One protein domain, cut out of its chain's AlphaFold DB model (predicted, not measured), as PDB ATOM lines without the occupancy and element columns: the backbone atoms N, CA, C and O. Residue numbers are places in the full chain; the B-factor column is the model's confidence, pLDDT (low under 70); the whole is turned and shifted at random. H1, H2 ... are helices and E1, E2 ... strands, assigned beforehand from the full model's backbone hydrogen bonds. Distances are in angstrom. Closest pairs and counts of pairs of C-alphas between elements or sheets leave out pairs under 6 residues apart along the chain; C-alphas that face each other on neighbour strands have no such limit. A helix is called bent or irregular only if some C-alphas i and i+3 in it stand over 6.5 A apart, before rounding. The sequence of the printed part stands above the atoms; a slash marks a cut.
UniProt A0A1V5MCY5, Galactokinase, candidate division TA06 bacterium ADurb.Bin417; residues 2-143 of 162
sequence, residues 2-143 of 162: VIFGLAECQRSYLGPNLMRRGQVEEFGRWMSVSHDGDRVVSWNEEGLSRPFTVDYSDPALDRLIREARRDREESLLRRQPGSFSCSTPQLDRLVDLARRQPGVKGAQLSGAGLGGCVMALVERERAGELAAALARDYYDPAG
ATOM      1  N   VAL A   2      19.350  15.195  42.620       93.81
ATOM      2  CA  VAL A   2      17.999  15.656  42.180       93.81
ATOM      3  C   VAL A   2      17.645  15.243  40.744       93.81
ATOM      4  O   VAL A   2      16.561  14.714  40.509       93.81
ATOM      5  N   ILE A   3      18.568  15.432  39.793       96.81
ATOM      6  CA  ILE A   3      18.335  15.074  38.383       96.81
ATOM      7  C   ILE A   3      18.041  13.579  38.220       96.81
ATOM      8  O   ILE A   3      17.150  13.230  37.457       96.81
ATOM      9  N   PHE A   4      18.734  12.720  38.977       96.94
ATOM     10  CA  PHE A   4      18.497  11.274  38.969       96.94
ATOM     11  C   PHE A   4      17.038  10.961  39.317       96.94
ATOM     12  O   PHE A   4      16.330  10.365  38.515       96.94
ATOM     13  N   GLY A   5      16.550  11.459  40.460       97.12
ATOM     14  CA  GLY A   5      15.177  11.204  40.902       97.12
ATOM     15  C   GLY A   5      14.122  11.709  39.912       97.12
ATOM     16  O   GLY A   5      13.181  10.988  39.591       97.12
ATOM     17  N   LEU A   6      14.298  12.917  39.367       97.75
ATOM     18  CA  LEU A   6      13.382  13.462  38.356       97.75
ATOM     19  C   LEU A   6      13.389  12.636  37.058       97.75
ATOM     20  O   LEU A   6      12.330  12.397  36.470       97.75
ATOM     21  N   ALA A   7      14.566  12.193  36.616       97.81
ATOM     22  CA  ALA A   7      14.720  11.373  35.422       97.81
ATOM     23  C   ALA A   7      14.100   9.979  35.597       97.81
ATOM     24  O   ALA A   7      13.376   9.530  34.706       97.81
ATOM     25  N   GLU A   8      14.295   9.342  36.756       97.62
ATOM     26  CA  GLU A   8      13.652   8.071  37.104       97.62
ATOM     27  C   GLU A   8      12.128   8.188  37.143       97.62
ATOM     28  O   GLU A   8      11.425   7.367  36.552       97.62
ATOM     29  N   CYS A   9      11.590   9.254  37.746       97.94
ATOM     30  CA  CYS A   9      10.153   9.520  37.714       97.94
ATOM     31  C   CYS A   9       9.627   9.635  36.275       97.94
ATOM     32  O   CYS A   9       8.577   9.072  35.959       97.94
ATOM     33  N   GLN A  10      10.352  10.320  35.381       97.50
ATOM     34  CA  GLN A  10       9.932  10.447  33.984       97.50
ATOM     35  C   GLN A  10      10.009   9.111  33.227       97.50
ATOM     36  O   GLN A  10       9.072   8.776  32.497       97.50
ATOM     37  N   ARG A  11      11.088   8.336  33.403       97.44
ATOM     38  CA  ARG A  11      11.225   6.998  32.804       97.44
ATOM     39  C   ARG A  11      10.126   6.057  33.292       97.44
ATOM     40  O   ARG A  11       9.499   5.398  32.468       97.44
ATOM     41  N   SER A  12       9.831   6.055  34.591       96.75
ATOM     42  CA  SER A  12       8.760   5.255  35.195       96.75
ATOM     43  C   SER A  12       7.377   5.635  34.654       96.75
ATOM     44  O   SER A  12       6.596   4.767  34.267       96.75
ATOM     45  N   TYR A  13       7.096   6.935  34.518       97.44
ATOM     46  CA  TYR A  13       5.825   7.414  33.973       97.44
ATOM     47  C   TYR A  13       5.616   7.023  32.497       97.44
ATOM     48  O   TYR A  13       4.517   6.641  32.089       97.44
ATOM     49  N   LEU A  14       6.667   7.107  31.675       96.19
ATOM     50  CA  LEU A  14       6.579   6.854  30.233       96.19
ATOM     51  C   LEU A  14       6.791   5.379  29.852       96.19
ATOM     52  O   LEU A  14       6.239   4.922  28.848       96.19
ATOM     53  N   GLY A  15       7.555   4.628  30.647       95.94
ATOM     54  CA  GLY A  15       8.005   3.262  30.361       95.94
ATOM     55  C   GLY A  15       6.887   2.277  30.000       95.94
ATOM     56  O   GLY A  15       7.004   1.598  28.976       95.94
ATOM     57  N   PRO A  16       5.753   2.232  30.728       94.88
ATOM     58  CA  PRO A  16       4.645   1.343  30.386       94.88
ATOM     59  C   PRO A  16       4.076   1.572  28.979       94.88
ATOM     60  O   PRO A  16       3.600   0.629  28.347       94.88
ATOM     61  N   ASN A  17       4.114   2.809  28.465       96.25
ATOM     62  CA  ASN A  17       3.660   3.102  27.104       96.25
ATOM     63  C   ASN A  17       4.640   2.574  26.047       96.25
ATOM     64  O   ASN A  17       4.174   2.080  25.023       96.25
ATOM     65  N   LEU A  18       5.957   2.642  26.291       95.06
ATOM     66  CA  LEU A  18       6.958   2.049  25.392       95.06
ATOM     67  C   LEU A  18       6.741   0.542  25.262       95.06
ATOM     68  O   LEU A  18       6.636   0.026  24.152       95.06
ATOM     69  N   MET A  19       6.586  -0.142  26.400       90.62
ATOM     70  CA  MET A  19       6.377  -1.590  26.429       90.62
ATOM     71  C   MET A  19       5.089  -1.997  25.711       90.62
ATOM     72  O   MET A  19       5.109  -2.898  24.877       90.62
ATOM     73  N   ARG A  20       3.976  -1.284  25.945       94.94
ATOM     74  CA  ARG A  20       2.704  -1.536  25.240       94.94
ATOM     75  C   ARG A  20       2.795  -1.332  23.725       94.94
ATOM     76  O   ARG A  20       2.016  -1.932  22.994       94.94
ATOM     77  N   ARG A  21       3.720  -0.492  23.255       96.94
ATOM     78  CA  ARG A  21       3.977  -0.240  21.828       96.94
ATOM     79  C   ARG A  21       5.057  -1.152  21.237       96.94
ATOM     80  O   ARG A  21       5.409  -0.970  20.077       96.94
ATOM     81  N   GLY A  22       5.601  -2.089  22.016       95.38
ATOM     82  CA  GLY A  22       6.689  -2.964  21.579       95.38
ATOM     83  C   GLY A  22       8.025  -2.242  21.367       95.38
ATOM     84  O   GLY A  22       8.896  -2.775  20.694       95.38
ATOM     85  N   GLN A  23       8.211  -1.041  21.926       96.94
ATOM     86  CA  GLN A  23       9.437  -0.244  21.785       96.94
ATOM     87  C   GLN A  23      10.497  -0.684  22.808       96.94
ATOM     88  O   GLN A  23      10.913   0.085  23.678       96.94
ATOM     89  N   VAL A  24      10.885  -1.958  22.734       95.56
ATOM     90  CA  VAL A  24      11.746  -2.633  23.718       95.56
ATOM     91  C   VAL A  24      13.175  -2.090  23.678       95.56
ATOM     92  O   VAL A  24      13.788  -1.902  24.727       95.56
ATOM     93  N   GLU A  25      13.686  -1.768  22.491       96.44
ATOM     94  CA  GLU A  25      15.006  -1.163  22.292       96.44
ATOM     95  C   GLU A  25      15.138   0.155  23.060       96.44
ATOM     96  O   GLU A  25      16.110   0.362  23.786       96.44
ATOM     97  N   GLU A  26      14.137   1.031  22.956       96.75
ATOM     98  CA  GLU A  26      14.159   2.326  23.642       96.75
ATOM     99  C   GLU A  26      14.035   2.155  25.160       96.75
ATOM    100  O   GLU A  26      14.718   2.841  25.921       96.75
ATOM    101  N   PHE A  27      13.226   1.192  25.618       97.00
ATOM    102  CA  PHE A  27      13.149   0.866  27.041       97.00
ATOM    103  C   PHE A  27      14.498   0.364  27.579       97.00
ATOM    104  O   PHE A  27      14.964   0.840  28.613       97.00
ATOM    105  N   GLY A  28      15.170  -0.544  26.864       97.31
ATOM    106  CA  GLY A  28      16.506  -1.025  27.228       97.31
ATOM    107  C   GLY A  28      17.564   0.088  27.217       97.31
ATOM    108  O   GLY A  28      18.426   0.157  28.103       97.31
ATOM    109  N   ARG A  29      17.445   1.042  26.291       97.00
ATOM    110  CA  ARG A  29      18.278   2.249  26.273       97.00
ATOM    111  C   ARG A  29      18.055   3.103  27.523       97.00
ATOM    112  O   ARG A  29      19.027   3.594  28.091       97.00
ATOM    113  N   TRP A  30      16.814   3.267  27.984       97.50
ATOM    114  CA  TRP A  30      16.508   3.980  29.235       97.50
ATOM    115  C   TRP A  30      17.002   3.239  30.470       97.50
ATOM    116  O   TRP A  30      17.495   3.882  31.389       97.50
ATOM    117  N   MET A  31      16.923   1.911  30.462       97.44
ATOM    118  CA  MET A  31      17.492   1.049  31.498       97.44
ATOM    119  C   MET A  31      19.004   1.286  31.634       97.44
ATOM    120  O   MET A  31      19.536   1.485  32.719       97.44
ATOM    121  N   SER A  32      19.694   1.384  30.499       97.94
ATOM    122  CA  SER A  32      21.127   1.684  30.468       97.94
ATOM    123  C   SER A  32      21.450   3.095  30.980       97.94
ATOM    124  O   SER A  32      22.404   3.263  31.733       97.94
ATOM    125  N   VAL A  33      20.644   4.100  30.610       97.81
ATOM    126  CA  VAL A  33      20.793   5.484  31.106       97.81
ATOM    127  C   VAL A  33      20.524   5.576  32.610       97.81
ATOM    128  O   VAL A  33      21.203   6.333  33.295       97.81
ATOM    129  N   SER A  34      19.550   4.821  33.122       97.81
ATOM    130  CA  SER A  34      19.269   4.716  34.558       97.81
ATOM    131  C   SER A  34      20.508   4.238  35.311       97.81
ATOM    132  O   SER A  34      21.011   4.958  36.171       97.81
ATOM    133  N   HIS A  35      21.093   3.114  34.880       98.31
ATOM    134  CA  HIS A  35      22.322   2.607  35.484       98.31
ATOM    135  C   HIS A  35      23.486   3.590  35.404       98.31
ATOM    136  O   HIS A  35      24.233   3.717  36.368       98.31
ATOM    137  N   ASP A  36      23.642   4.310  34.289       97.94
ATOM    138  CA  ASP A  36      24.685   5.329  34.163       97.94
ATOM    139  C   ASP A  36      24.561   6.404  35.270       97.94
ATOM    140  O   ASP A  36      25.563   6.974  35.688       97.94
ATOM    141  N   GLY A  37      23.364   6.639  35.818       97.44
ATOM    142  CA  GLY A  37      23.158   7.490  36.991       97.44
ATOM    143  C   GLY A  37      23.739   6.930  38.291       97.44
ATOM    144  O   GLY A  37      24.131   7.699  39.171       97.44
ATOM    145  N   ASP A  38      23.829   5.610  38.403       97.81
ATOM    146  CA  ASP A  38      24.362   4.906  39.565       97.81
ATOM    147  C   ASP A  38      25.845   4.564  39.444       97.81
ATOM    148  O   ASP A  38      26.491   4.311  40.463       97.81
ATOM    149  N   ARG A  39      26.397   4.547  38.226       97.62
ATOM    150  CA  ARG A  39      27.798   4.193  37.975       97.62
ATOM    151  C   ARG A  39      28.774   5.015  38.805       97.62
ATOM    152  O   ARG A  39      28.582   6.206  39.067       97.62
ATOM    153  N   VAL A  40      29.886   4.368  39.127       98.12
ATOM    154  CA  VAL A  40      31.083   5.010  39.682       98.12
ATOM    155  C   VAL A  40      32.250   4.952  38.695       98.12
ATOM    156  O   VAL A  40      33.107   5.837  38.695       98.12
ATOM    157  N   VAL A  41      32.261   3.958  37.803       98.38
ATOM    158  CA  VAL A  41      33.239   3.806  36.724       98.38
ATOM    159  C   VAL A  41      32.580   3.354  35.416       98.38
ATOM    160  O   VAL A  41      31.441   2.893  35.370       98.38
ATOM    161  N   SER A  42      33.321   3.467  34.319       97.31
ATOM    162  CA  SER A  42      33.010   2.796  33.055       97.31
ATOM    163  C   SER A  42      34.200   1.978  32.601       97.31
ATOM    164  O   SER A  42      35.332   2.465  32.656       97.31
ATOM    165  N   TRP A  43      33.931   0.773  32.120       97.50
ATOM    166  CA  TRP A  43      34.925  -0.139  31.577       97.50
ATOM    167  C   TRP A  43      34.920  -0.068  30.049       97.50
ATOM    168  O   TRP A  43      33.862   0.044  29.428       97.50
ATOM    169  N   ASN A  44      36.093  -0.153  29.426       94.69
ATOM    170  CA  ASN A  44      36.238  -0.304  27.973       94.69
ATOM    171  C   ASN A  44      36.422  -1.784  27.573       94.69
ATOM    172  O   ASN A  44      36.269  -2.687  28.406       94.69
ATOM    173  N   GLU A  45      36.633  -2.050  26.285       92.00
ATOM    174  CA  GLU A  45      36.791  -3.408  25.742       92.00
ATOM    175  C   GLU A  45      38.100  -4.059  26.189       92.00
ATOM    176  O   GLU A  45      38.152  -5.268  26.386       92.00
ATOM    177  N   GLU A  46      39.112  -3.246  26.477       92.81
ATOM    178  CA  GLU A  46      40.419  -3.673  26.969       92.81
ATOM    179  C   GLU A  46      40.437  -3.975  28.480       92.81
ATOM    180  O   GLU A  46      41.483  -4.312  29.032       92.81
ATOM    181  N   GLY A  47      39.301  -3.845  29.175       92.44
ATOM    182  CA  GLY A  47      39.202  -4.108  30.612       92.44
ATOM    183  C   GLY A  47      39.810  -3.013  31.495       92.44
ATOM    184  O   GLY A  47      40.087  -3.256  32.668       92.44
ATOM    185  N   LEU A  48      39.999  -1.806  30.964       95.88
ATOM    186  CA  LEU A  48      40.422  -0.624  31.710       95.88
ATOM    187  C   LEU A  48      39.200   0.171  32.171       95.88
ATOM    188  O   LEU A  48      38.269   0.413  31.396       95.88
ATOM    189  N   SER A  49      39.217   0.608  33.430       97.31
ATOM    190  CA  SER A  49      38.167   1.447  33.999       97.31
ATOM    191  C   SER A  49      38.602   2.901  34.135       97.31
ATOM    192  O   SER A  49      39.773   3.216  34.357       97.31
ATOM    193  N   ARG A  50      37.632   3.807  34.014       97.81
ATOM    194  CA  ARG A  50      37.791   5.234  34.320       97.81
ATOM    195  C   ARG A  50      36.626   5.720  35.180       97.81
ATOM    196  O   ARG A  50      35.526   5.193  35.009       97.81
ATOM    197  N   PRO A  51      36.826   6.723  36.056       98.00
ATOM    198  CA  PRO A  51      35.727   7.332  36.798       98.00
ATOM    199  C   PRO A  51      34.605   7.794  35.868       98.00
ATOM    200  O   PRO A  51      34.866   8.374  34.807       98.00
ATOM    201  N   PHE A  52      33.363   7.537  36.270       96.94
ATOM    202  CA  PHE A  52      32.184   8.031  35.573       96.94
ATOM    203  C   PHE A  52      31.658   9.277  36.283       96.94
ATOM    204  O   PHE A  52      31.339   9.247  37.468       96.94
ATOM    205  N   THR A  53      31.581  10.388  35.556       94.44
ATOM    206  CA  THR A  53      31.120  11.673  36.089       94.44
ATOM    207  C   THR A  53      30.210  12.350  35.085       94.44
ATOM    208  O   THR A  53      30.497  12.347  33.887       94.44
ATOM    209  N   VAL A  54      29.158  12.993  35.581       94.88
ATOM    210  CA  VAL A  54      28.218  13.764  34.765       94.88
ATOM    211  C   VAL A  54      28.217  15.203  35.256       94.88
ATOM    212  O   VAL A  54      28.098  15.452  36.455       94.88
ATOM    213  N   ASP A  55      28.370  16.145  34.330       95.50
ATOM    214  CA  ASP A  55      28.396  17.571  34.639       95.50
ATOM    215  C   ASP A  55      26.971  18.127  34.748       95.50
ATOM    216  O   ASP A  55      26.223  18.166  33.770       95.50
ATOM    217  N   TYR A  56      26.617  18.567  35.954       96.06
ATOM    218  CA  TYR A  56      25.390  19.310  36.250       96.06
ATOM    219  C   TYR A  56      25.695  20.675  36.877       96.06
ATOM    220  O   TYR A  56      24.936  21.157  37.714       96.06
ATOM    221  N   SER A  57      26.818  21.291  36.505       96.56
ATOM    222  CA  SER A  57      27.083  22.700  36.802       96.56
ATOM    223  C   SER A  57      26.007  23.608  36.194       96.56
ATOM    224  O   SER A  57      25.347  23.236  35.219       96.56
ATOM    225  N   ASP A  58      25.845  24.822  36.725       97.69
ATOM    226  CA  ASP A  58      24.846  25.773  36.219       97.69
ATOM    227  C   ASP A  58      24.960  26.006  34.697       97.69
ATOM    228  O   ASP A  58      23.941  25.899  34.007       97.69
ATOM    229  N   PRO A  59      26.161  26.204  34.104       98.31
ATOM    230  CA  PRO A  59      26.284  26.338  32.651       98.31
ATOM    231  C   PRO A  59      25.843  25.087  31.877       98.31
ATOM    232  O   PRO A  59      25.276  25.205  30.784       98.31
ATOM    233  N   ALA A  60      26.098  23.892  32.421       96.94
ATOM    234  CA  ALA A  60      25.676  22.634  31.817       96.94
ATOM    235  C   ALA A  60      24.149  22.476  31.871       96.94
ATOM    236  O   ALA A  60      23.527  22.154  30.856       96.94
ATOM    237  N   LEU A  61      23.530  22.786  33.014       97.25
ATOM    238  CA  LEU A  61      22.076  22.768  33.184       97.25
ATOM    239  C   LEU A  61      21.380  23.787  32.275       97.25
ATOM    240  O   LEU A  61      20.410  23.441  31.599       97.25
ATOM    241  N   ASP A  62      21.909  25.005  32.173       98.19
ATOM    242  CA  ASP A  62      21.403  26.022  31.249       98.19
ATOM    243  C   ASP A  62      21.457  25.545  29.794       98.19
ATOM    244  O   ASP A  62      20.536  25.793  29.006       98.19
ATOM    245  N   ARG A  63      22.531  24.840  29.413       98.06
ATOM    246  CA  ARG A  63      22.642  24.240  28.080       98.06
ATOM    247  C   ARG A  63      21.570  23.175  27.867       98.06
ATOM    248  O   ARG A  63      20.863  23.260  26.864       98.06
ATOM    249  N   LEU A  64      21.410  22.248  28.812       97.38
ATOM    250  CA  LEU A  64      20.394  21.195  28.749       97.38
ATOM    251  C   LEU A  64      18.983  21.782  28.626       97.38
ATOM    252  O   LEU A  64      18.225  21.364  27.759       97.38
ATOM    253  N   ILE A  65      18.643  22.808  29.409       97.38
ATOM    254  CA  ILE A  65      17.335  23.479  29.337       97.38
ATOM    255  C   ILE A  65      17.114  24.115  27.960       97.38
ATOM    256  O   ILE A  65      16.039  23.966  27.370       97.38
ATOM    257  N   ARG A  66      18.112  24.830  27.425       98.31
ATOM    258  CA  ARG A  66      18.017  25.450  26.092       98.31
ATOM    259  C   ARG A  66      17.848  24.411  24.986       98.31
ATOM    260  O   ARG A  66      17.078  24.647  24.057       98.31
ATOM    261  N   GLU A  67      18.567  23.297  25.067       98.19
ATOM    262  CA  GLU A  67      18.492  22.200  24.098       98.19
ATOM    263  C   GLU A  67      17.163  21.439  24.205       98.19
ATOM    264  O   GLU A  67      16.553  21.140  23.176       98.19
ATOM    265  N   ALA A  68      16.648  21.237  25.420       96.62
ATOM    266  CA  ALA A  68      15.392  20.529  25.658       96.62
ATOM    267  C   ALA A  68      14.196  21.313  25.115       96.62
ATOM    268  O   ALA A  68      13.296  20.732  24.520       96.62
ATOM    269  N   ARG A  69      14.223  22.648  25.221       96.69
ATOM    270  CA  ARG A  69      13.231  23.537  24.585       96.69
ATOM    271  C   ARG A  69      13.241  23.481  23.054       96.69
ATOM    272  O   ARG A  69      12.334  24.015  22.428       96.69
ATOM    273  N   ARG A  70      14.277  22.891  22.457       97.25
ATOM    274  CA  ARG A  70      14.408  22.649  21.013       97.25
ATOM    275  C   ARG A  70      14.195  21.173  20.659       97.25
ATOM    276  O   ARG A  70      14.639  20.751  19.595       97.25
ATOM    277  N   ASP A  71      13.609  20.396  21.571       93.88
ATOM    278  CA  ASP A  71      13.355  18.959  21.430       93.88
ATOM    279  C   ASP A  71      14.600  18.138  21.064       93.88
ATOM    280  O   ASP A  71      14.528  17.111  20.386       93.88
ATOM    281  N   ARG A  72      15.783  18.567  21.524       96.81
ATOM    282  CA  ARG A  72      17.000  17.768  21.362       96.81
ATOM    283  C   ARG A  72      16.925  16.558  22.275       96.81
ATOM    284  O   ARG A  72      16.998  16.698  23.490       96.81
ATOM    285  N   GLU A  73      16.824  15.377  21.678       93.38
ATOM    286  CA  GLU A  73      16.585  14.123  22.390       93.38
ATOM    287  C   GLU A  73      17.503  13.932  23.605       93.38
ATOM    288  O   GLU A  73      17.003  13.819  24.720       93.38
ATOM    289  N   GLU A  74      18.824  14.010  23.426       95.12
ATOM    290  CA  GLU A  74      19.807  13.796  24.505       95.12
ATOM    291  C   GLU A  74      19.737  14.808  25.654       95.12
ATOM    292  O   GLU A  74      20.327  14.569  26.698       95.12
ATOM    293  N   SER A  75      19.017  15.919  25.492       96.50
ATOM    294  CA  SER A  75      18.809  16.913  26.554       96.50
ATOM    295  C   SER A  75      17.517  16.694  27.346       96.50
ATOM    296  O   SER A  75      17.277  17.349  28.361       96.50
ATOM    297  N   LEU A  76      16.667  15.760  26.909       96.62
ATOM    298  CA  LEU A  76      15.406  15.458  27.575       96.62
ATOM    299  C   LEU A  76      15.665  14.778  28.920       96.62
ATOM    300  O   LEU A  76      16.604  13.998  29.077       96.62
ATOM    301  N   LEU A  77      14.794  15.043  29.892       96.50
ATOM    302  CA  LEU A  77      14.974  14.602  31.277       96.50
ATOM    303  C   LEU A  77      15.155  13.073  31.406       96.50
ATOM    304  O   LEU A  77      16.073  12.623  32.077       96.50
ATOM    305  N   ARG A  78      14.371  12.264  30.686       95.94
ATOM    306  CA  ARG A  78      14.479  10.789  30.634       95.94
ATOM    307  C   ARG A  78      15.796  10.270  30.053       95.94
ATOM    308  O   ARG A  78      16.126   9.107  30.268       95.94
ATOM    309  N   ARG A  79      16.516  11.114  29.308       97.06
ATOM    310  CA  ARG A  79      17.840  10.834  28.736       97.06
ATOM    311  C   ARG A  79      18.971  11.275  29.665       97.06
ATOM    312  O   ARG A  79      20.114  10.917  29.413       97.06
ATOM    313  N   GLN A  80      18.662  11.996  30.746       97.94
ATOM    314  CA  GLN A  80      19.657  12.329  31.753       97.94
ATOM    315  C   GLN A  80      19.863  11.136  32.692       97.94
ATOM    316  O   GLN A  80      18.884  10.611  33.241       97.94
ATOM    317  N   PRO A  81      21.116  10.704  32.905       97.44
ATOM    318  CA  PRO A  81      21.414   9.639  33.853       97.44
ATOM    319  C   PRO A  81      21.228  10.108  35.297       97.44
ATOM    320  O   PRO A  81      20.764   9.363  36.145       97.44
ATOM    321  N   GLY A  82      21.518  11.374  35.589       96.44
ATOM    322  CA  GLY A  82      21.755  11.840  36.951       96.44
ATOM    323  C   GLY A  82      23.156  11.477  37.456       96.44
ATOM    324  O   GLY A  82      24.071  11.248  36.675       96.44
ATOM    325  N   SER A  83      23.326  11.529  38.775       95.62
ATOM    326  CA  SER A  83      24.553  11.154  39.490       95.62
ATOM    327  C   SER A  83      24.139  10.846  40.931       95.62
ATOM    328  O   SER A  83      24.020  11.741  41.780       95.62
ATOM    329  N   PHE A  84      23.698   9.607  41.125       96.31
ATOM    330  CA  PHE A  84      23.345   9.003  42.407       96.31
ATOM    331  C   PHE A  84      24.505   8.166  42.952       96.31
ATOM    332  O   PHE A  84      24.762   8.207  44.151       96.31
ATOM    333  N   SER A  85      25.264   7.523  42.057       96.25
ATOM    334  CA  SER A  85      26.549   6.881  42.358       96.25
ATOM    335  C   SER A  85      26.473   5.783  43.429       96.25
ATOM    336  O   SER A  85      27.359   5.683  44.278       96.25
ATOM    337  N   CYS A  86      25.418   4.958  43.406       96.69
ATOM    338  CA  CYS A  86      25.271   3.820  44.319       96.69
ATOM    339  C   CYS A  86      25.738   2.474  43.737       96.69
ATOM    340  O   CYS A  86      25.534   1.447  44.372       96.69
ATOM    341  N   SER A  87      26.352   2.430  42.557       97.94
ATOM    342  CA  SER A  87      26.920   1.199  41.994       97.94
ATOM    343  C   SER A  87      28.286   0.856  42.613       97.94
ATOM    344  O   SER A  87      28.762   1.495  43.553       97.94
ATOM    345  N   THR A  88      28.937  -0.177  42.083       97.94
ATOM    346  CA  THR A  88      30.320  -0.559  42.394       97.94
ATOM    347  C   THR A  88      31.087  -0.835  41.098       97.94
ATOM    348  O   THR A  88      30.463  -1.164  40.086       97.94
ATOM    349  N   PRO A  89      32.434  -0.790  41.096       97.50
ATOM    350  CA  PRO A  89      33.209  -1.138  39.906       97.50
ATOM    351  C   PRO A  89      32.901  -2.532  39.347       97.50
ATOM    352  O   PRO A  89      32.960  -2.733  38.137       97.50
ATOM    353  N   GLN A  90      32.555  -3.478  40.221       96.75
ATOM    354  CA  GLN A  90      32.164  -4.841  39.872       96.75
ATOM    355  C   GLN A  90      30.825  -4.871  39.122       96.75
ATOM    356  O   GLN A  90      30.745  -5.447  38.039       96.75
ATOM    357  N   LEU A  91      29.795  -4.198  39.650       97.50
ATOM    358  CA  LEU A  91      28.495  -4.101  38.981       97.50
ATOM    359  C   LEU A  91      28.602  -3.342  37.656       97.50
ATOM    360  O   LEU A  91      28.063  -3.799  36.650       97.50
ATOM    361  N   ASP A  92      29.357  -2.240  37.633       98.38
ATOM    362  CA  ASP A  92      29.587  -1.445  36.423       98.38
ATOM    363  C   ASP A  92      30.243  -2.293  35.322       98.38
ATOM    364  O   ASP A  92      29.848  -2.214  34.157       98.38
ATOM    365  N   ARG A  93      31.202  -3.158  35.692       97.81
ATOM    366  CA  ARG A  93      31.846  -4.098  34.764       97.81
ATOM    367  C   ARG A  93      30.857  -5.124  34.228       97.81
ATOM    368  O   ARG A  93      30.860  -5.393  33.029       97.81
ATOM    369  N   LEU A  94      30.026  -5.697  35.097       97.69
ATOM    370  CA  LEU A  94      29.032  -6.691  34.702       97.69
ATOM    371  C   LEU A  94      27.998  -6.085  33.737       97.69
ATOM    372  O   LEU A  94      27.673  -6.701  32.723       97.69
ATOM    373  N   VAL A  95      27.550  -4.850  33.994       98.31
ATOM    374  CA  VAL A  95      26.661  -4.113  33.082       98.31
ATOM    375  C   VAL A  95      27.345  -3.811  31.747       98.31
ATOM    376  O   VAL A  95      26.728  -4.011  30.700       98.31
ATOM    377  N   ASP A  96      28.603  -3.358  31.749       98.25
ATOM    378  CA  ASP A  96      29.344  -3.069  30.514       98.25
ATOM    379  C   ASP A  96      29.561  -4.319  29.659       98.25
ATOM    380  O   ASP A  96      29.364  -4.272  28.444       98.25
ATOM    381  N   LEU A  97      29.903  -5.450  30.280       97.94
ATOM    382  CA  LEU A  97      30.034  -6.729  29.583       97.94
ATOM    383  C   LEU A  97      28.700  -7.199  29.005       97.94
ATOM    384  O   LEU A  97      28.659  -7.603  27.842       97.94
ATOM    385  N   ALA A  98      27.612  -7.102  29.777       98.19
ATOM    386  CA  ALA A  98      26.280  -7.483  29.320       98.19
ATOM    387  C   ALA A  98      25.823  -6.627  28.130       98.19
ATOM    388  O   ALA A  98      25.397  -7.167  27.114       98.19
ATOM    389  N   ARG A  99      25.965  -5.296  28.207       97.69
ATOM    390  CA  ARG A  99      25.535  -4.350  27.153       97.69
ATOM    391  C   ARG A  99      26.240  -4.548  25.810       97.69
ATOM    392  O   ARG A  99      25.721  -4.086  24.799       97.69
ATOM    393  N   ARG A 100      27.409  -5.195  25.792       96.56
ATOM    394  CA  ARG A 100      28.153  -5.506  24.559       96.56
ATOM    395  C   ARG A 100      27.671  -6.774  23.868       96.56
ATOM    396  O   ARG A 100      27.986  -6.971  22.698       96.56
ATOM    397  N   GLN A 101      26.942  -7.640  24.572       98.00
ATOM    398  CA  GLN A 101      26.523  -8.908  23.991       98.00
ATOM    399  C   GLN A 101      25.386  -8.704  22.979       98.00
ATOM    400  O   GLN A 101      24.459  -7.925  23.232       98.00
ATOM    401  N   PRO A 102      25.408  -9.425  21.843       97.69
ATOM    402  CA  PRO A 102      24.315  -9.408  20.881       97.69
ATOM    403  C   PRO A 102      22.960  -9.731  21.522       97.69
ATOM    404  O   PRO A 102      22.845 -10.602  22.383       97.69
ATOM    405  N   GLY A 103      21.917  -9.025  21.087       97.38
ATOM    406  CA  GLY A 103      20.552  -9.213  21.582       97.38
ATOM    407  C   GLY A 103      20.258  -8.553  22.934       97.38
ATOM    408  O   GLY A 103      19.091  -8.503  23.322       97.38
ATOM    409  N   VAL A 104      21.256  -8.004  23.640       98.44
ATOM    410  CA  VAL A 104      21.028  -7.219  24.862       98.44
ATOM    411  C   VAL A 104      20.545  -5.817  24.500       98.44
ATOM    412  O   VAL A 104      21.228  -5.048  23.831       98.44
ATOM    413  N   LYS A 105      19.340  -5.476  24.954       97.94
ATOM    414  CA  LYS A 105      18.691  -4.173  24.739       97.94
ATOM    415  C   LYS A 105      19.087  -3.159  25.808       97.94
ATOM    416  O   LYS A 105      19.087  -1.959  25.556       97.94
ATOM    417  N   GLY A 106      19.425  -3.638  27.001       98.25
ATOM    418  CA  GLY A 106      19.945  -2.833  28.099       98.25
ATOM    419  C   GLY A 106      20.339  -3.696  29.287       98.25
ATOM    420  O   GLY A 106      19.850  -4.816  29.426       98.25
ATOM    421  N   ALA A 107      21.181  -3.161  30.168       98.38
ATOM    422  CA  ALA A 107      21.461  -3.756  31.472       98.38
ATOM    423  C   ALA A 107      21.571  -2.665  32.546       98.38
ATOM    424  O   ALA A 107      21.998  -1.549  32.248       98.38
ATOM    425  N   GLN A 108      21.152  -2.987  33.769       98.12
ATOM    426  CA  GLN A 108      21.232  -2.091  34.921       98.12
ATOM    427  C   GLN A 108      21.368  -2.856  36.231       98.12
ATOM    428  O   GLN A 108      20.987  -4.024  36.316       98.12
ATOM    429  N   LEU A 109      21.854  -2.176  37.267       96.81
ATOM    430  CA  LEU A 109      21.773  -2.690  38.631       96.81
ATOM    431  C   LEU A 109      20.312  -2.866  39.072       96.81
ATOM    432  O   LEU A 109      19.409  -2.186  38.588       96.81
ATOM    433  N   SER A 110      20.081  -3.780  40.008       94.12
ATOM    434  CA  SER A 110      18.776  -4.020  40.618       94.12
ATOM    435  C   SER A 110      18.870  -3.955  42.137       94.12
ATOM    436  O   SER A 110      19.729  -4.597  42.739       94.12
ATOM    437  N   GLY A 111      17.942  -3.227  42.759       92.50
ATOM    438  CA  GLY A 111      17.912  -3.006  44.204       92.50
ATOM    439  C   GLY A 111      18.582  -1.694  44.610       92.50
ATOM    440  O   GLY A 111      18.618  -0.744  43.837       92.50
ATOM    441  N   ALA A 112      19.071  -1.629  45.849       92.31
ATOM    442  CA  ALA A 112      19.606  -0.394  46.432       92.31
ATOM    443  C   ALA A 112      21.006   0.001  45.914       92.31
ATOM    444  O   ALA A 112      21.419   1.145  46.109       92.31
ATOM    445  N   GLY A 113      21.728  -0.929  45.282       92.88
ATOM    446  CA  GLY A 113      23.132  -0.766  44.908       92.88
ATOM    447  C   GLY A 113      24.106  -1.202  46.011       92.88
ATOM    448  O   GLY A 113      23.732  -1.898  46.954       92.88
ATOM    449  N   LEU A 114      25.372  -0.797  45.866       92.75
ATOM    450  CA  LEU A 114      26.517  -1.125  46.727       92.75
ATOM    451  C   LEU A 114      26.794  -2.637  46.819       92.75
ATOM    452  O   LEU A 114      27.327  -3.136  47.808       92.75
ATOM    453  N   GLY A 115      26.424  -3.358  45.760       89.25
ATOM    454  CA  GLY A 115      26.392  -4.815  45.676       89.25
ATOM    455  C   GLY A 115      25.064  -5.294  45.084       89.25
ATOM    456  O   GLY A 115      24.260  -4.497  44.599       89.25
ATOM    457  N   GLY A 116      24.826  -6.603  45.126       92.75
ATOM    458  CA  GLY A 116      23.588  -7.205  44.631       92.75
ATOM    459  C   GLY A 116      23.683  -7.659  43.177       92.75
ATOM    460  O   GLY A 116      24.705  -8.199  42.760       92.75
ATOM    461  N   CYS A 117      22.595  -7.475  42.426       95.81
ATOM    462  CA  CYS A 117      22.406  -8.104  41.120       95.81
ATOM    463  C   CYS A 117      22.347  -7.083  39.980       95.81
ATOM    464  O   CYS A 117      21.918  -5.943  40.159       95.81
ATOM    465  N   VAL A 118      22.690  -7.537  38.776       97.75
ATOM    466  CA  VAL A 118      22.415  -6.838  37.515       97.75
ATOM    467  C   VAL A 118      21.271  -7.546  36.797       97.75
ATOM    468  O   VAL A 118      21.237  -8.771  36.727       97.75
ATOM    469  N   MET A 119      20.346  -6.773  36.236       97.81
ATOM    470  CA  MET A 119      19.352  -7.262  35.285       97.81
ATOM    471  C   MET A 119      19.767  -6.865  33.874       97.81
ATOM    472  O   MET A 119      20.115  -5.711  33.631       97.81
ATOM    473  N   ALA A 120      19.672  -7.801  32.933       98.25
ATOM    474  CA  ALA A 120      19.852  -7.549  31.510       98.25
ATOM    475  C   ALA A 120      18.567  -7.907  30.755       98.25
ATOM    476  O   ALA A 120      18.012  -8.992  30.918       98.25
ATOM    477  N   LEU A 121      18.097  -6.981  29.925       97.62
ATOM    478  CA  LEU A 121      16.989  -7.196  29.008       97.62
ATOM    479  C   LEU A 121      17.573  -7.717  27.697       97.62
ATOM    480  O   LEU A 121      18.255  -6.976  26.993       97.62
ATOM    481  N   VAL A 122      17.322  -8.985  27.388       97.94
ATOM    482  CA  VAL A 122      17.933  -9.700  26.261       97.94
ATOM    483  C   VAL A 122      16.869 -10.403  25.423       97.94
ATOM    484  O   VAL A 122      15.830 -10.818  25.937       97.94
ATOM    485  N   GLU A 123      17.124 -10.534  24.125       97.25
ATOM    486  CA  GLU A 123      16.355 -11.415  23.245       97.25
ATOM    487  C   GLU A 123      16.362 -12.849  23.785       97.25
ATOM    488  O   GLU A 123      17.400 -13.376  24.192       97.25
ATOM    489  N   ARG A 124      15.191 -13.494  23.787       96.00
ATOM    490  CA  ARG A 124      14.993 -14.819  24.395       96.00
ATOM    491  C   ARG A 124      15.986 -15.842  23.849       96.00
ATOM    492  O   ARG A 124      16.551 -16.622  24.609       96.00
ATOM    493  N   GLU A 125      16.205 -15.820  22.543       97.56
ATOM    494  CA  GLU A 125      17.053 -16.759  21.812       97.56
ATOM    495  C   GLU A 125      18.547 -16.548  22.115       97.56
ATOM    496  O   GLU A 125      19.352 -17.447  21.888       97.56
ATOM    497  N   ARG A 126      18.920 -15.382  22.663       98.00
ATOM    498  CA  ARG A 126      20.301 -14.983  22.980       98.00
ATOM    499  C   ARG A 126      20.645 -15.100  24.466       98.00
ATOM    500  O   ARG A 126      21.801 -14.917  24.836       98.00
ATOM    501  N   ALA A 127      19.684 -15.445  25.325       97.62
ATOM    502  CA  ALA A 127      19.903 -15.526  26.771       97.62
ATOM    503  C   ALA A 127      21.029 -16.511  27.155       97.62
ATOM    504  O   ALA A 127      21.841 -16.209  28.027       97.62
ATOM    505  N   GLY A 128      21.122 -17.658  26.470       97.81
ATOM    506  CA  GLY A 128      22.192 -18.635  26.698       97.81
ATOM    507  C   GLY A 128      23.576 -18.129  26.279       97.81
ATOM    508  O   GLY A 128      24.553 -18.350  26.991       97.81
ATOM    509  N   GLU A 129      23.658 -17.398  25.162       98.31
ATOM    510  CA  GLU A 129      24.905 -16.781  24.690       98.31
ATOM    511  C   GLU A 129      25.393 -15.704  25.667       98.31
ATOM    512  O   GLU A 129      26.574 -15.675  26.013       98.31
ATOM    513  N   LEU A 130      24.476 -14.872  26.177       98.50
ATOM    514  CA  LEU A 130      24.775 -13.893  27.221       98.50
ATOM    515  C   LEU A 130      25.311 -14.572  28.487       98.50
ATOM    516  O   LEU A 130      26.340 -14.151  29.008       98.50
ATOM    517  N   ALA A 131      24.647 -15.623  28.977       98.25
ATOM    518  CA  ALA A 131      25.077 -16.321  30.187       98.25
ATOM    519  C   ALA A 131      26.489 -16.914  30.035       98.25
ATOM    520  O   ALA A 131      27.332 -16.735  30.912       98.25
ATOM    521  N   ALA A 132      26.771 -17.547  28.891       98.12
ATOM    522  CA  ALA A 132      28.094 -18.085  28.583       98.12
ATOM    523  C   ALA A 132      29.168 -16.986  28.485       98.12
ATOM    524  O   ALA A 132      30.289 -17.173  28.957       98.12
ATOM    525  N   ALA A 133      28.834 -15.832  27.897       98.19
ATOM    526  CA  ALA A 133      29.750 -14.700  27.816       98.19
ATOM    527  C   ALA A 133      30.058 -14.104  29.196       98.19
ATOM    528  O   ALA A 133      31.220 -13.856  29.504       98.19
ATOM    529  N   LEU A 134      29.047 -13.919  30.053       98.12
ATOM    530  CA  LEU A 134      29.259 -13.404  31.406       98.12
ATOM    531  C   LEU A 134      30.076 -14.377  32.261       98.12
ATOM    532  O   LEU A 134      30.995 -13.931  32.943       98.12
ATOM    533  N   ALA A 135      29.797 -15.683  32.193       98.19
ATOM    534  CA  ALA A 135      30.603 -16.698  32.875       98.19
ATOM    535  C   ALA A 135      32.088 -16.566  32.492       98.19
ATOM    536  O   ALA A 135      32.930 -16.330  33.356       98.19
ATOM    537  N   ARG A 136      32.378 -16.561  31.187       97.69
ATOM    538  CA  ARG A 136      33.741 -16.469  30.650       97.69
ATOM    539  C   ARG A 136      34.454 -15.148  30.959       97.69
ATOM    540  O   ARG A 136      35.636 -15.152  31.284       97.69
ATOM    541  N   ASP A 137      33.776 -14.012  30.804       96.81
ATOM    542  CA  ASP A 137      34.443 -12.698  30.774       96.81
ATOM    543  C   ASP A 137      34.407 -11.964  32.130       96.81
ATOM    544  O   ASP A 137      35.180 -11.021  32.359       96.81
ATOM    545  N   TYR A 138      33.512 -12.379  33.033       96.81
ATOM    546  CA  TYR A 138      33.352 -11.794  34.365       96.81
ATOM    547  C   TYR A 138      33.698 -12.770  35.496       96.81
ATOM    548  O   TYR A 138      34.495 -12.410  36.364       96.81
ATOM    549  N   TYR A 139      33.123 -13.977  35.497       97.56
ATOM    550  CA  TYR A 139      33.237 -14.917  36.620       97.56
ATOM    551  C   TYR A 139      34.547 -15.716  36.588       97.56
ATOM    552  O   TYR A 139      35.297 -15.669  37.567       97.56
ATOM    553  N   ASP A 140      34.878 -16.355  35.460       97.25
ATOM    554  CA  ASP A 140      36.079 -17.192  35.321       97.25
ATOM    555  C   ASP A 140      37.378 -16.442  35.683       97.25
ATOM    556  O   ASP A 140      38.159 -16.958  36.487       97.25
ATOM    557  N   PRO A 141      37.632 -15.203  35.198       95.06
ATOM    558  CA  PRO A 141      38.870 -14.487  35.512       95.06
ATOM    559  C   PRO A 141      38.949 -14.044  36.976       95.06
ATOM    560  O   PRO A 141      40.034 -13.750  37.474       95.06
ATOM    561  N   ALA A 142      37.802 -13.959  37.654       93.38
ATOM    562  CA  ALA A 142      37.707 -13.632  39.070       93.38
ATOM    563  C   ALA A 142      37.736 -14.883  39.968       93.38
ATOM    564  O   ALA A 142      37.754 -14.736  41.190       93.38
ATOM    565  N   GLY A 143      37.741 -16.095  39.392       96.56
ATOM    566  CA  GLY A 143      37.646 -17.351  40.140       96.56
ATOM    567  C   GLY A 143      36.327 -17.487  40.908       96.56
ATOM    568  O   GLY A 143      36.313 -18.050  42.001       96.56
TER     569      GLY A 143
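Overview. This is residues 2 to 143 of the 162 residues of the protein "Galactokinase" of candidate division TA06 bacterium ADurb.Bin417 (UniProt A0A1V5MCY5). The strand hairpin E3 and E4 lies near the middle of a loose row, with the helical hairpin H1 and H2 beside its E3 edge, H2 next to E3, while H4 covers one face of the strands. H5 lies beyond H4 at one end of the row, H3 touches no helix at the other end, and E1 of the small hairpin E1 E2 packs on H4. The printed part has 142 residues, with five named helices and four named strands in the order H1 H2 E1 E2 H3 H4 E3 E4 H5, and is mostly helix. Each sheet has two antiparallel strands, E1 - E2 and E3 - E4. The whole is compact, with a radius of gyration of the C-alphas of 15.8 A and spans of 48 by 35 by 26 A.

Arrangement. Start at E3, residues 104 to 110, and E4, residues 117 to 122, an antiparallel hairpin at 161 degrees; look for N 105 and O 121 at 2.8 A and N 108 and O 119 at 2.9 A. Next find H2, residues 24 to 38, whose closest C-alphas to E3 are Gly 28 and Gly 106, 4.0 A apart. H1, residues 2 to 20, touches H2 in a helical hairpin, at a shallow tilt of 16 degrees, opposite ways, closest at the C-alphas of Phe 4 and Gly 37, 6.3 A. For H4, residues 89 to 100, the closest C-alphas to E3 are Val 95 and Ala 107, 5.5 A. H5, residues 124 to 142, touches H4 with its residues 130 to 138 alone, closest at the C-alphas of Leu 94 and Tyr 138, 6.7 A; the tilt of 38 degrees, opposite ways, is only just steep. E1, residues 41 to 43, and E2, residues 49 to 51, form an antiparallel hairpin with N 42 and O 50 at 2.9 A; the closest C-alphas of E1 and H4 are Val 41 and Pro 89, 5.9 A. H3, residues 58 to 68, is apart from H1 and H4. Every O i to N i+4 pair is within hydrogen-bond range in H3 and H4; the counts are 13 of 15 in H1, 10 of 11 in H2 and 10 of 15 in H5.

Along the chain. Find C-alpha 2 at (17.999, 15.656, 42.180); from there H1 runs 28.6 A, irregular, with C-alphas 13 and 16 7.1 A apart and a kink of 35 degrees near residue 13. H2 is 21.6 A long, H3 15.1 A, H4 16.7 A, E3 16.2 A and E4 15.6 A; E1 and E2 span 6.7 A and 7.0 A. H5 runs 27.1 A to C-alpha 142 at (37.707, -13.632, 39.070), irregular, with C-alphas 125 and 128 7.3 A apart and a kink of 27 degrees near residue 136.

Size, cuts and confidence. The two C-alphas farthest apart are those of Arg 69 and Gly 143, 50.1 A. The printed part has no cut. Look along residues 69 to 88 for the long link, from H3 to H4. Mean pLDDT of the printed part is 96.7, and no printed residue is under 70.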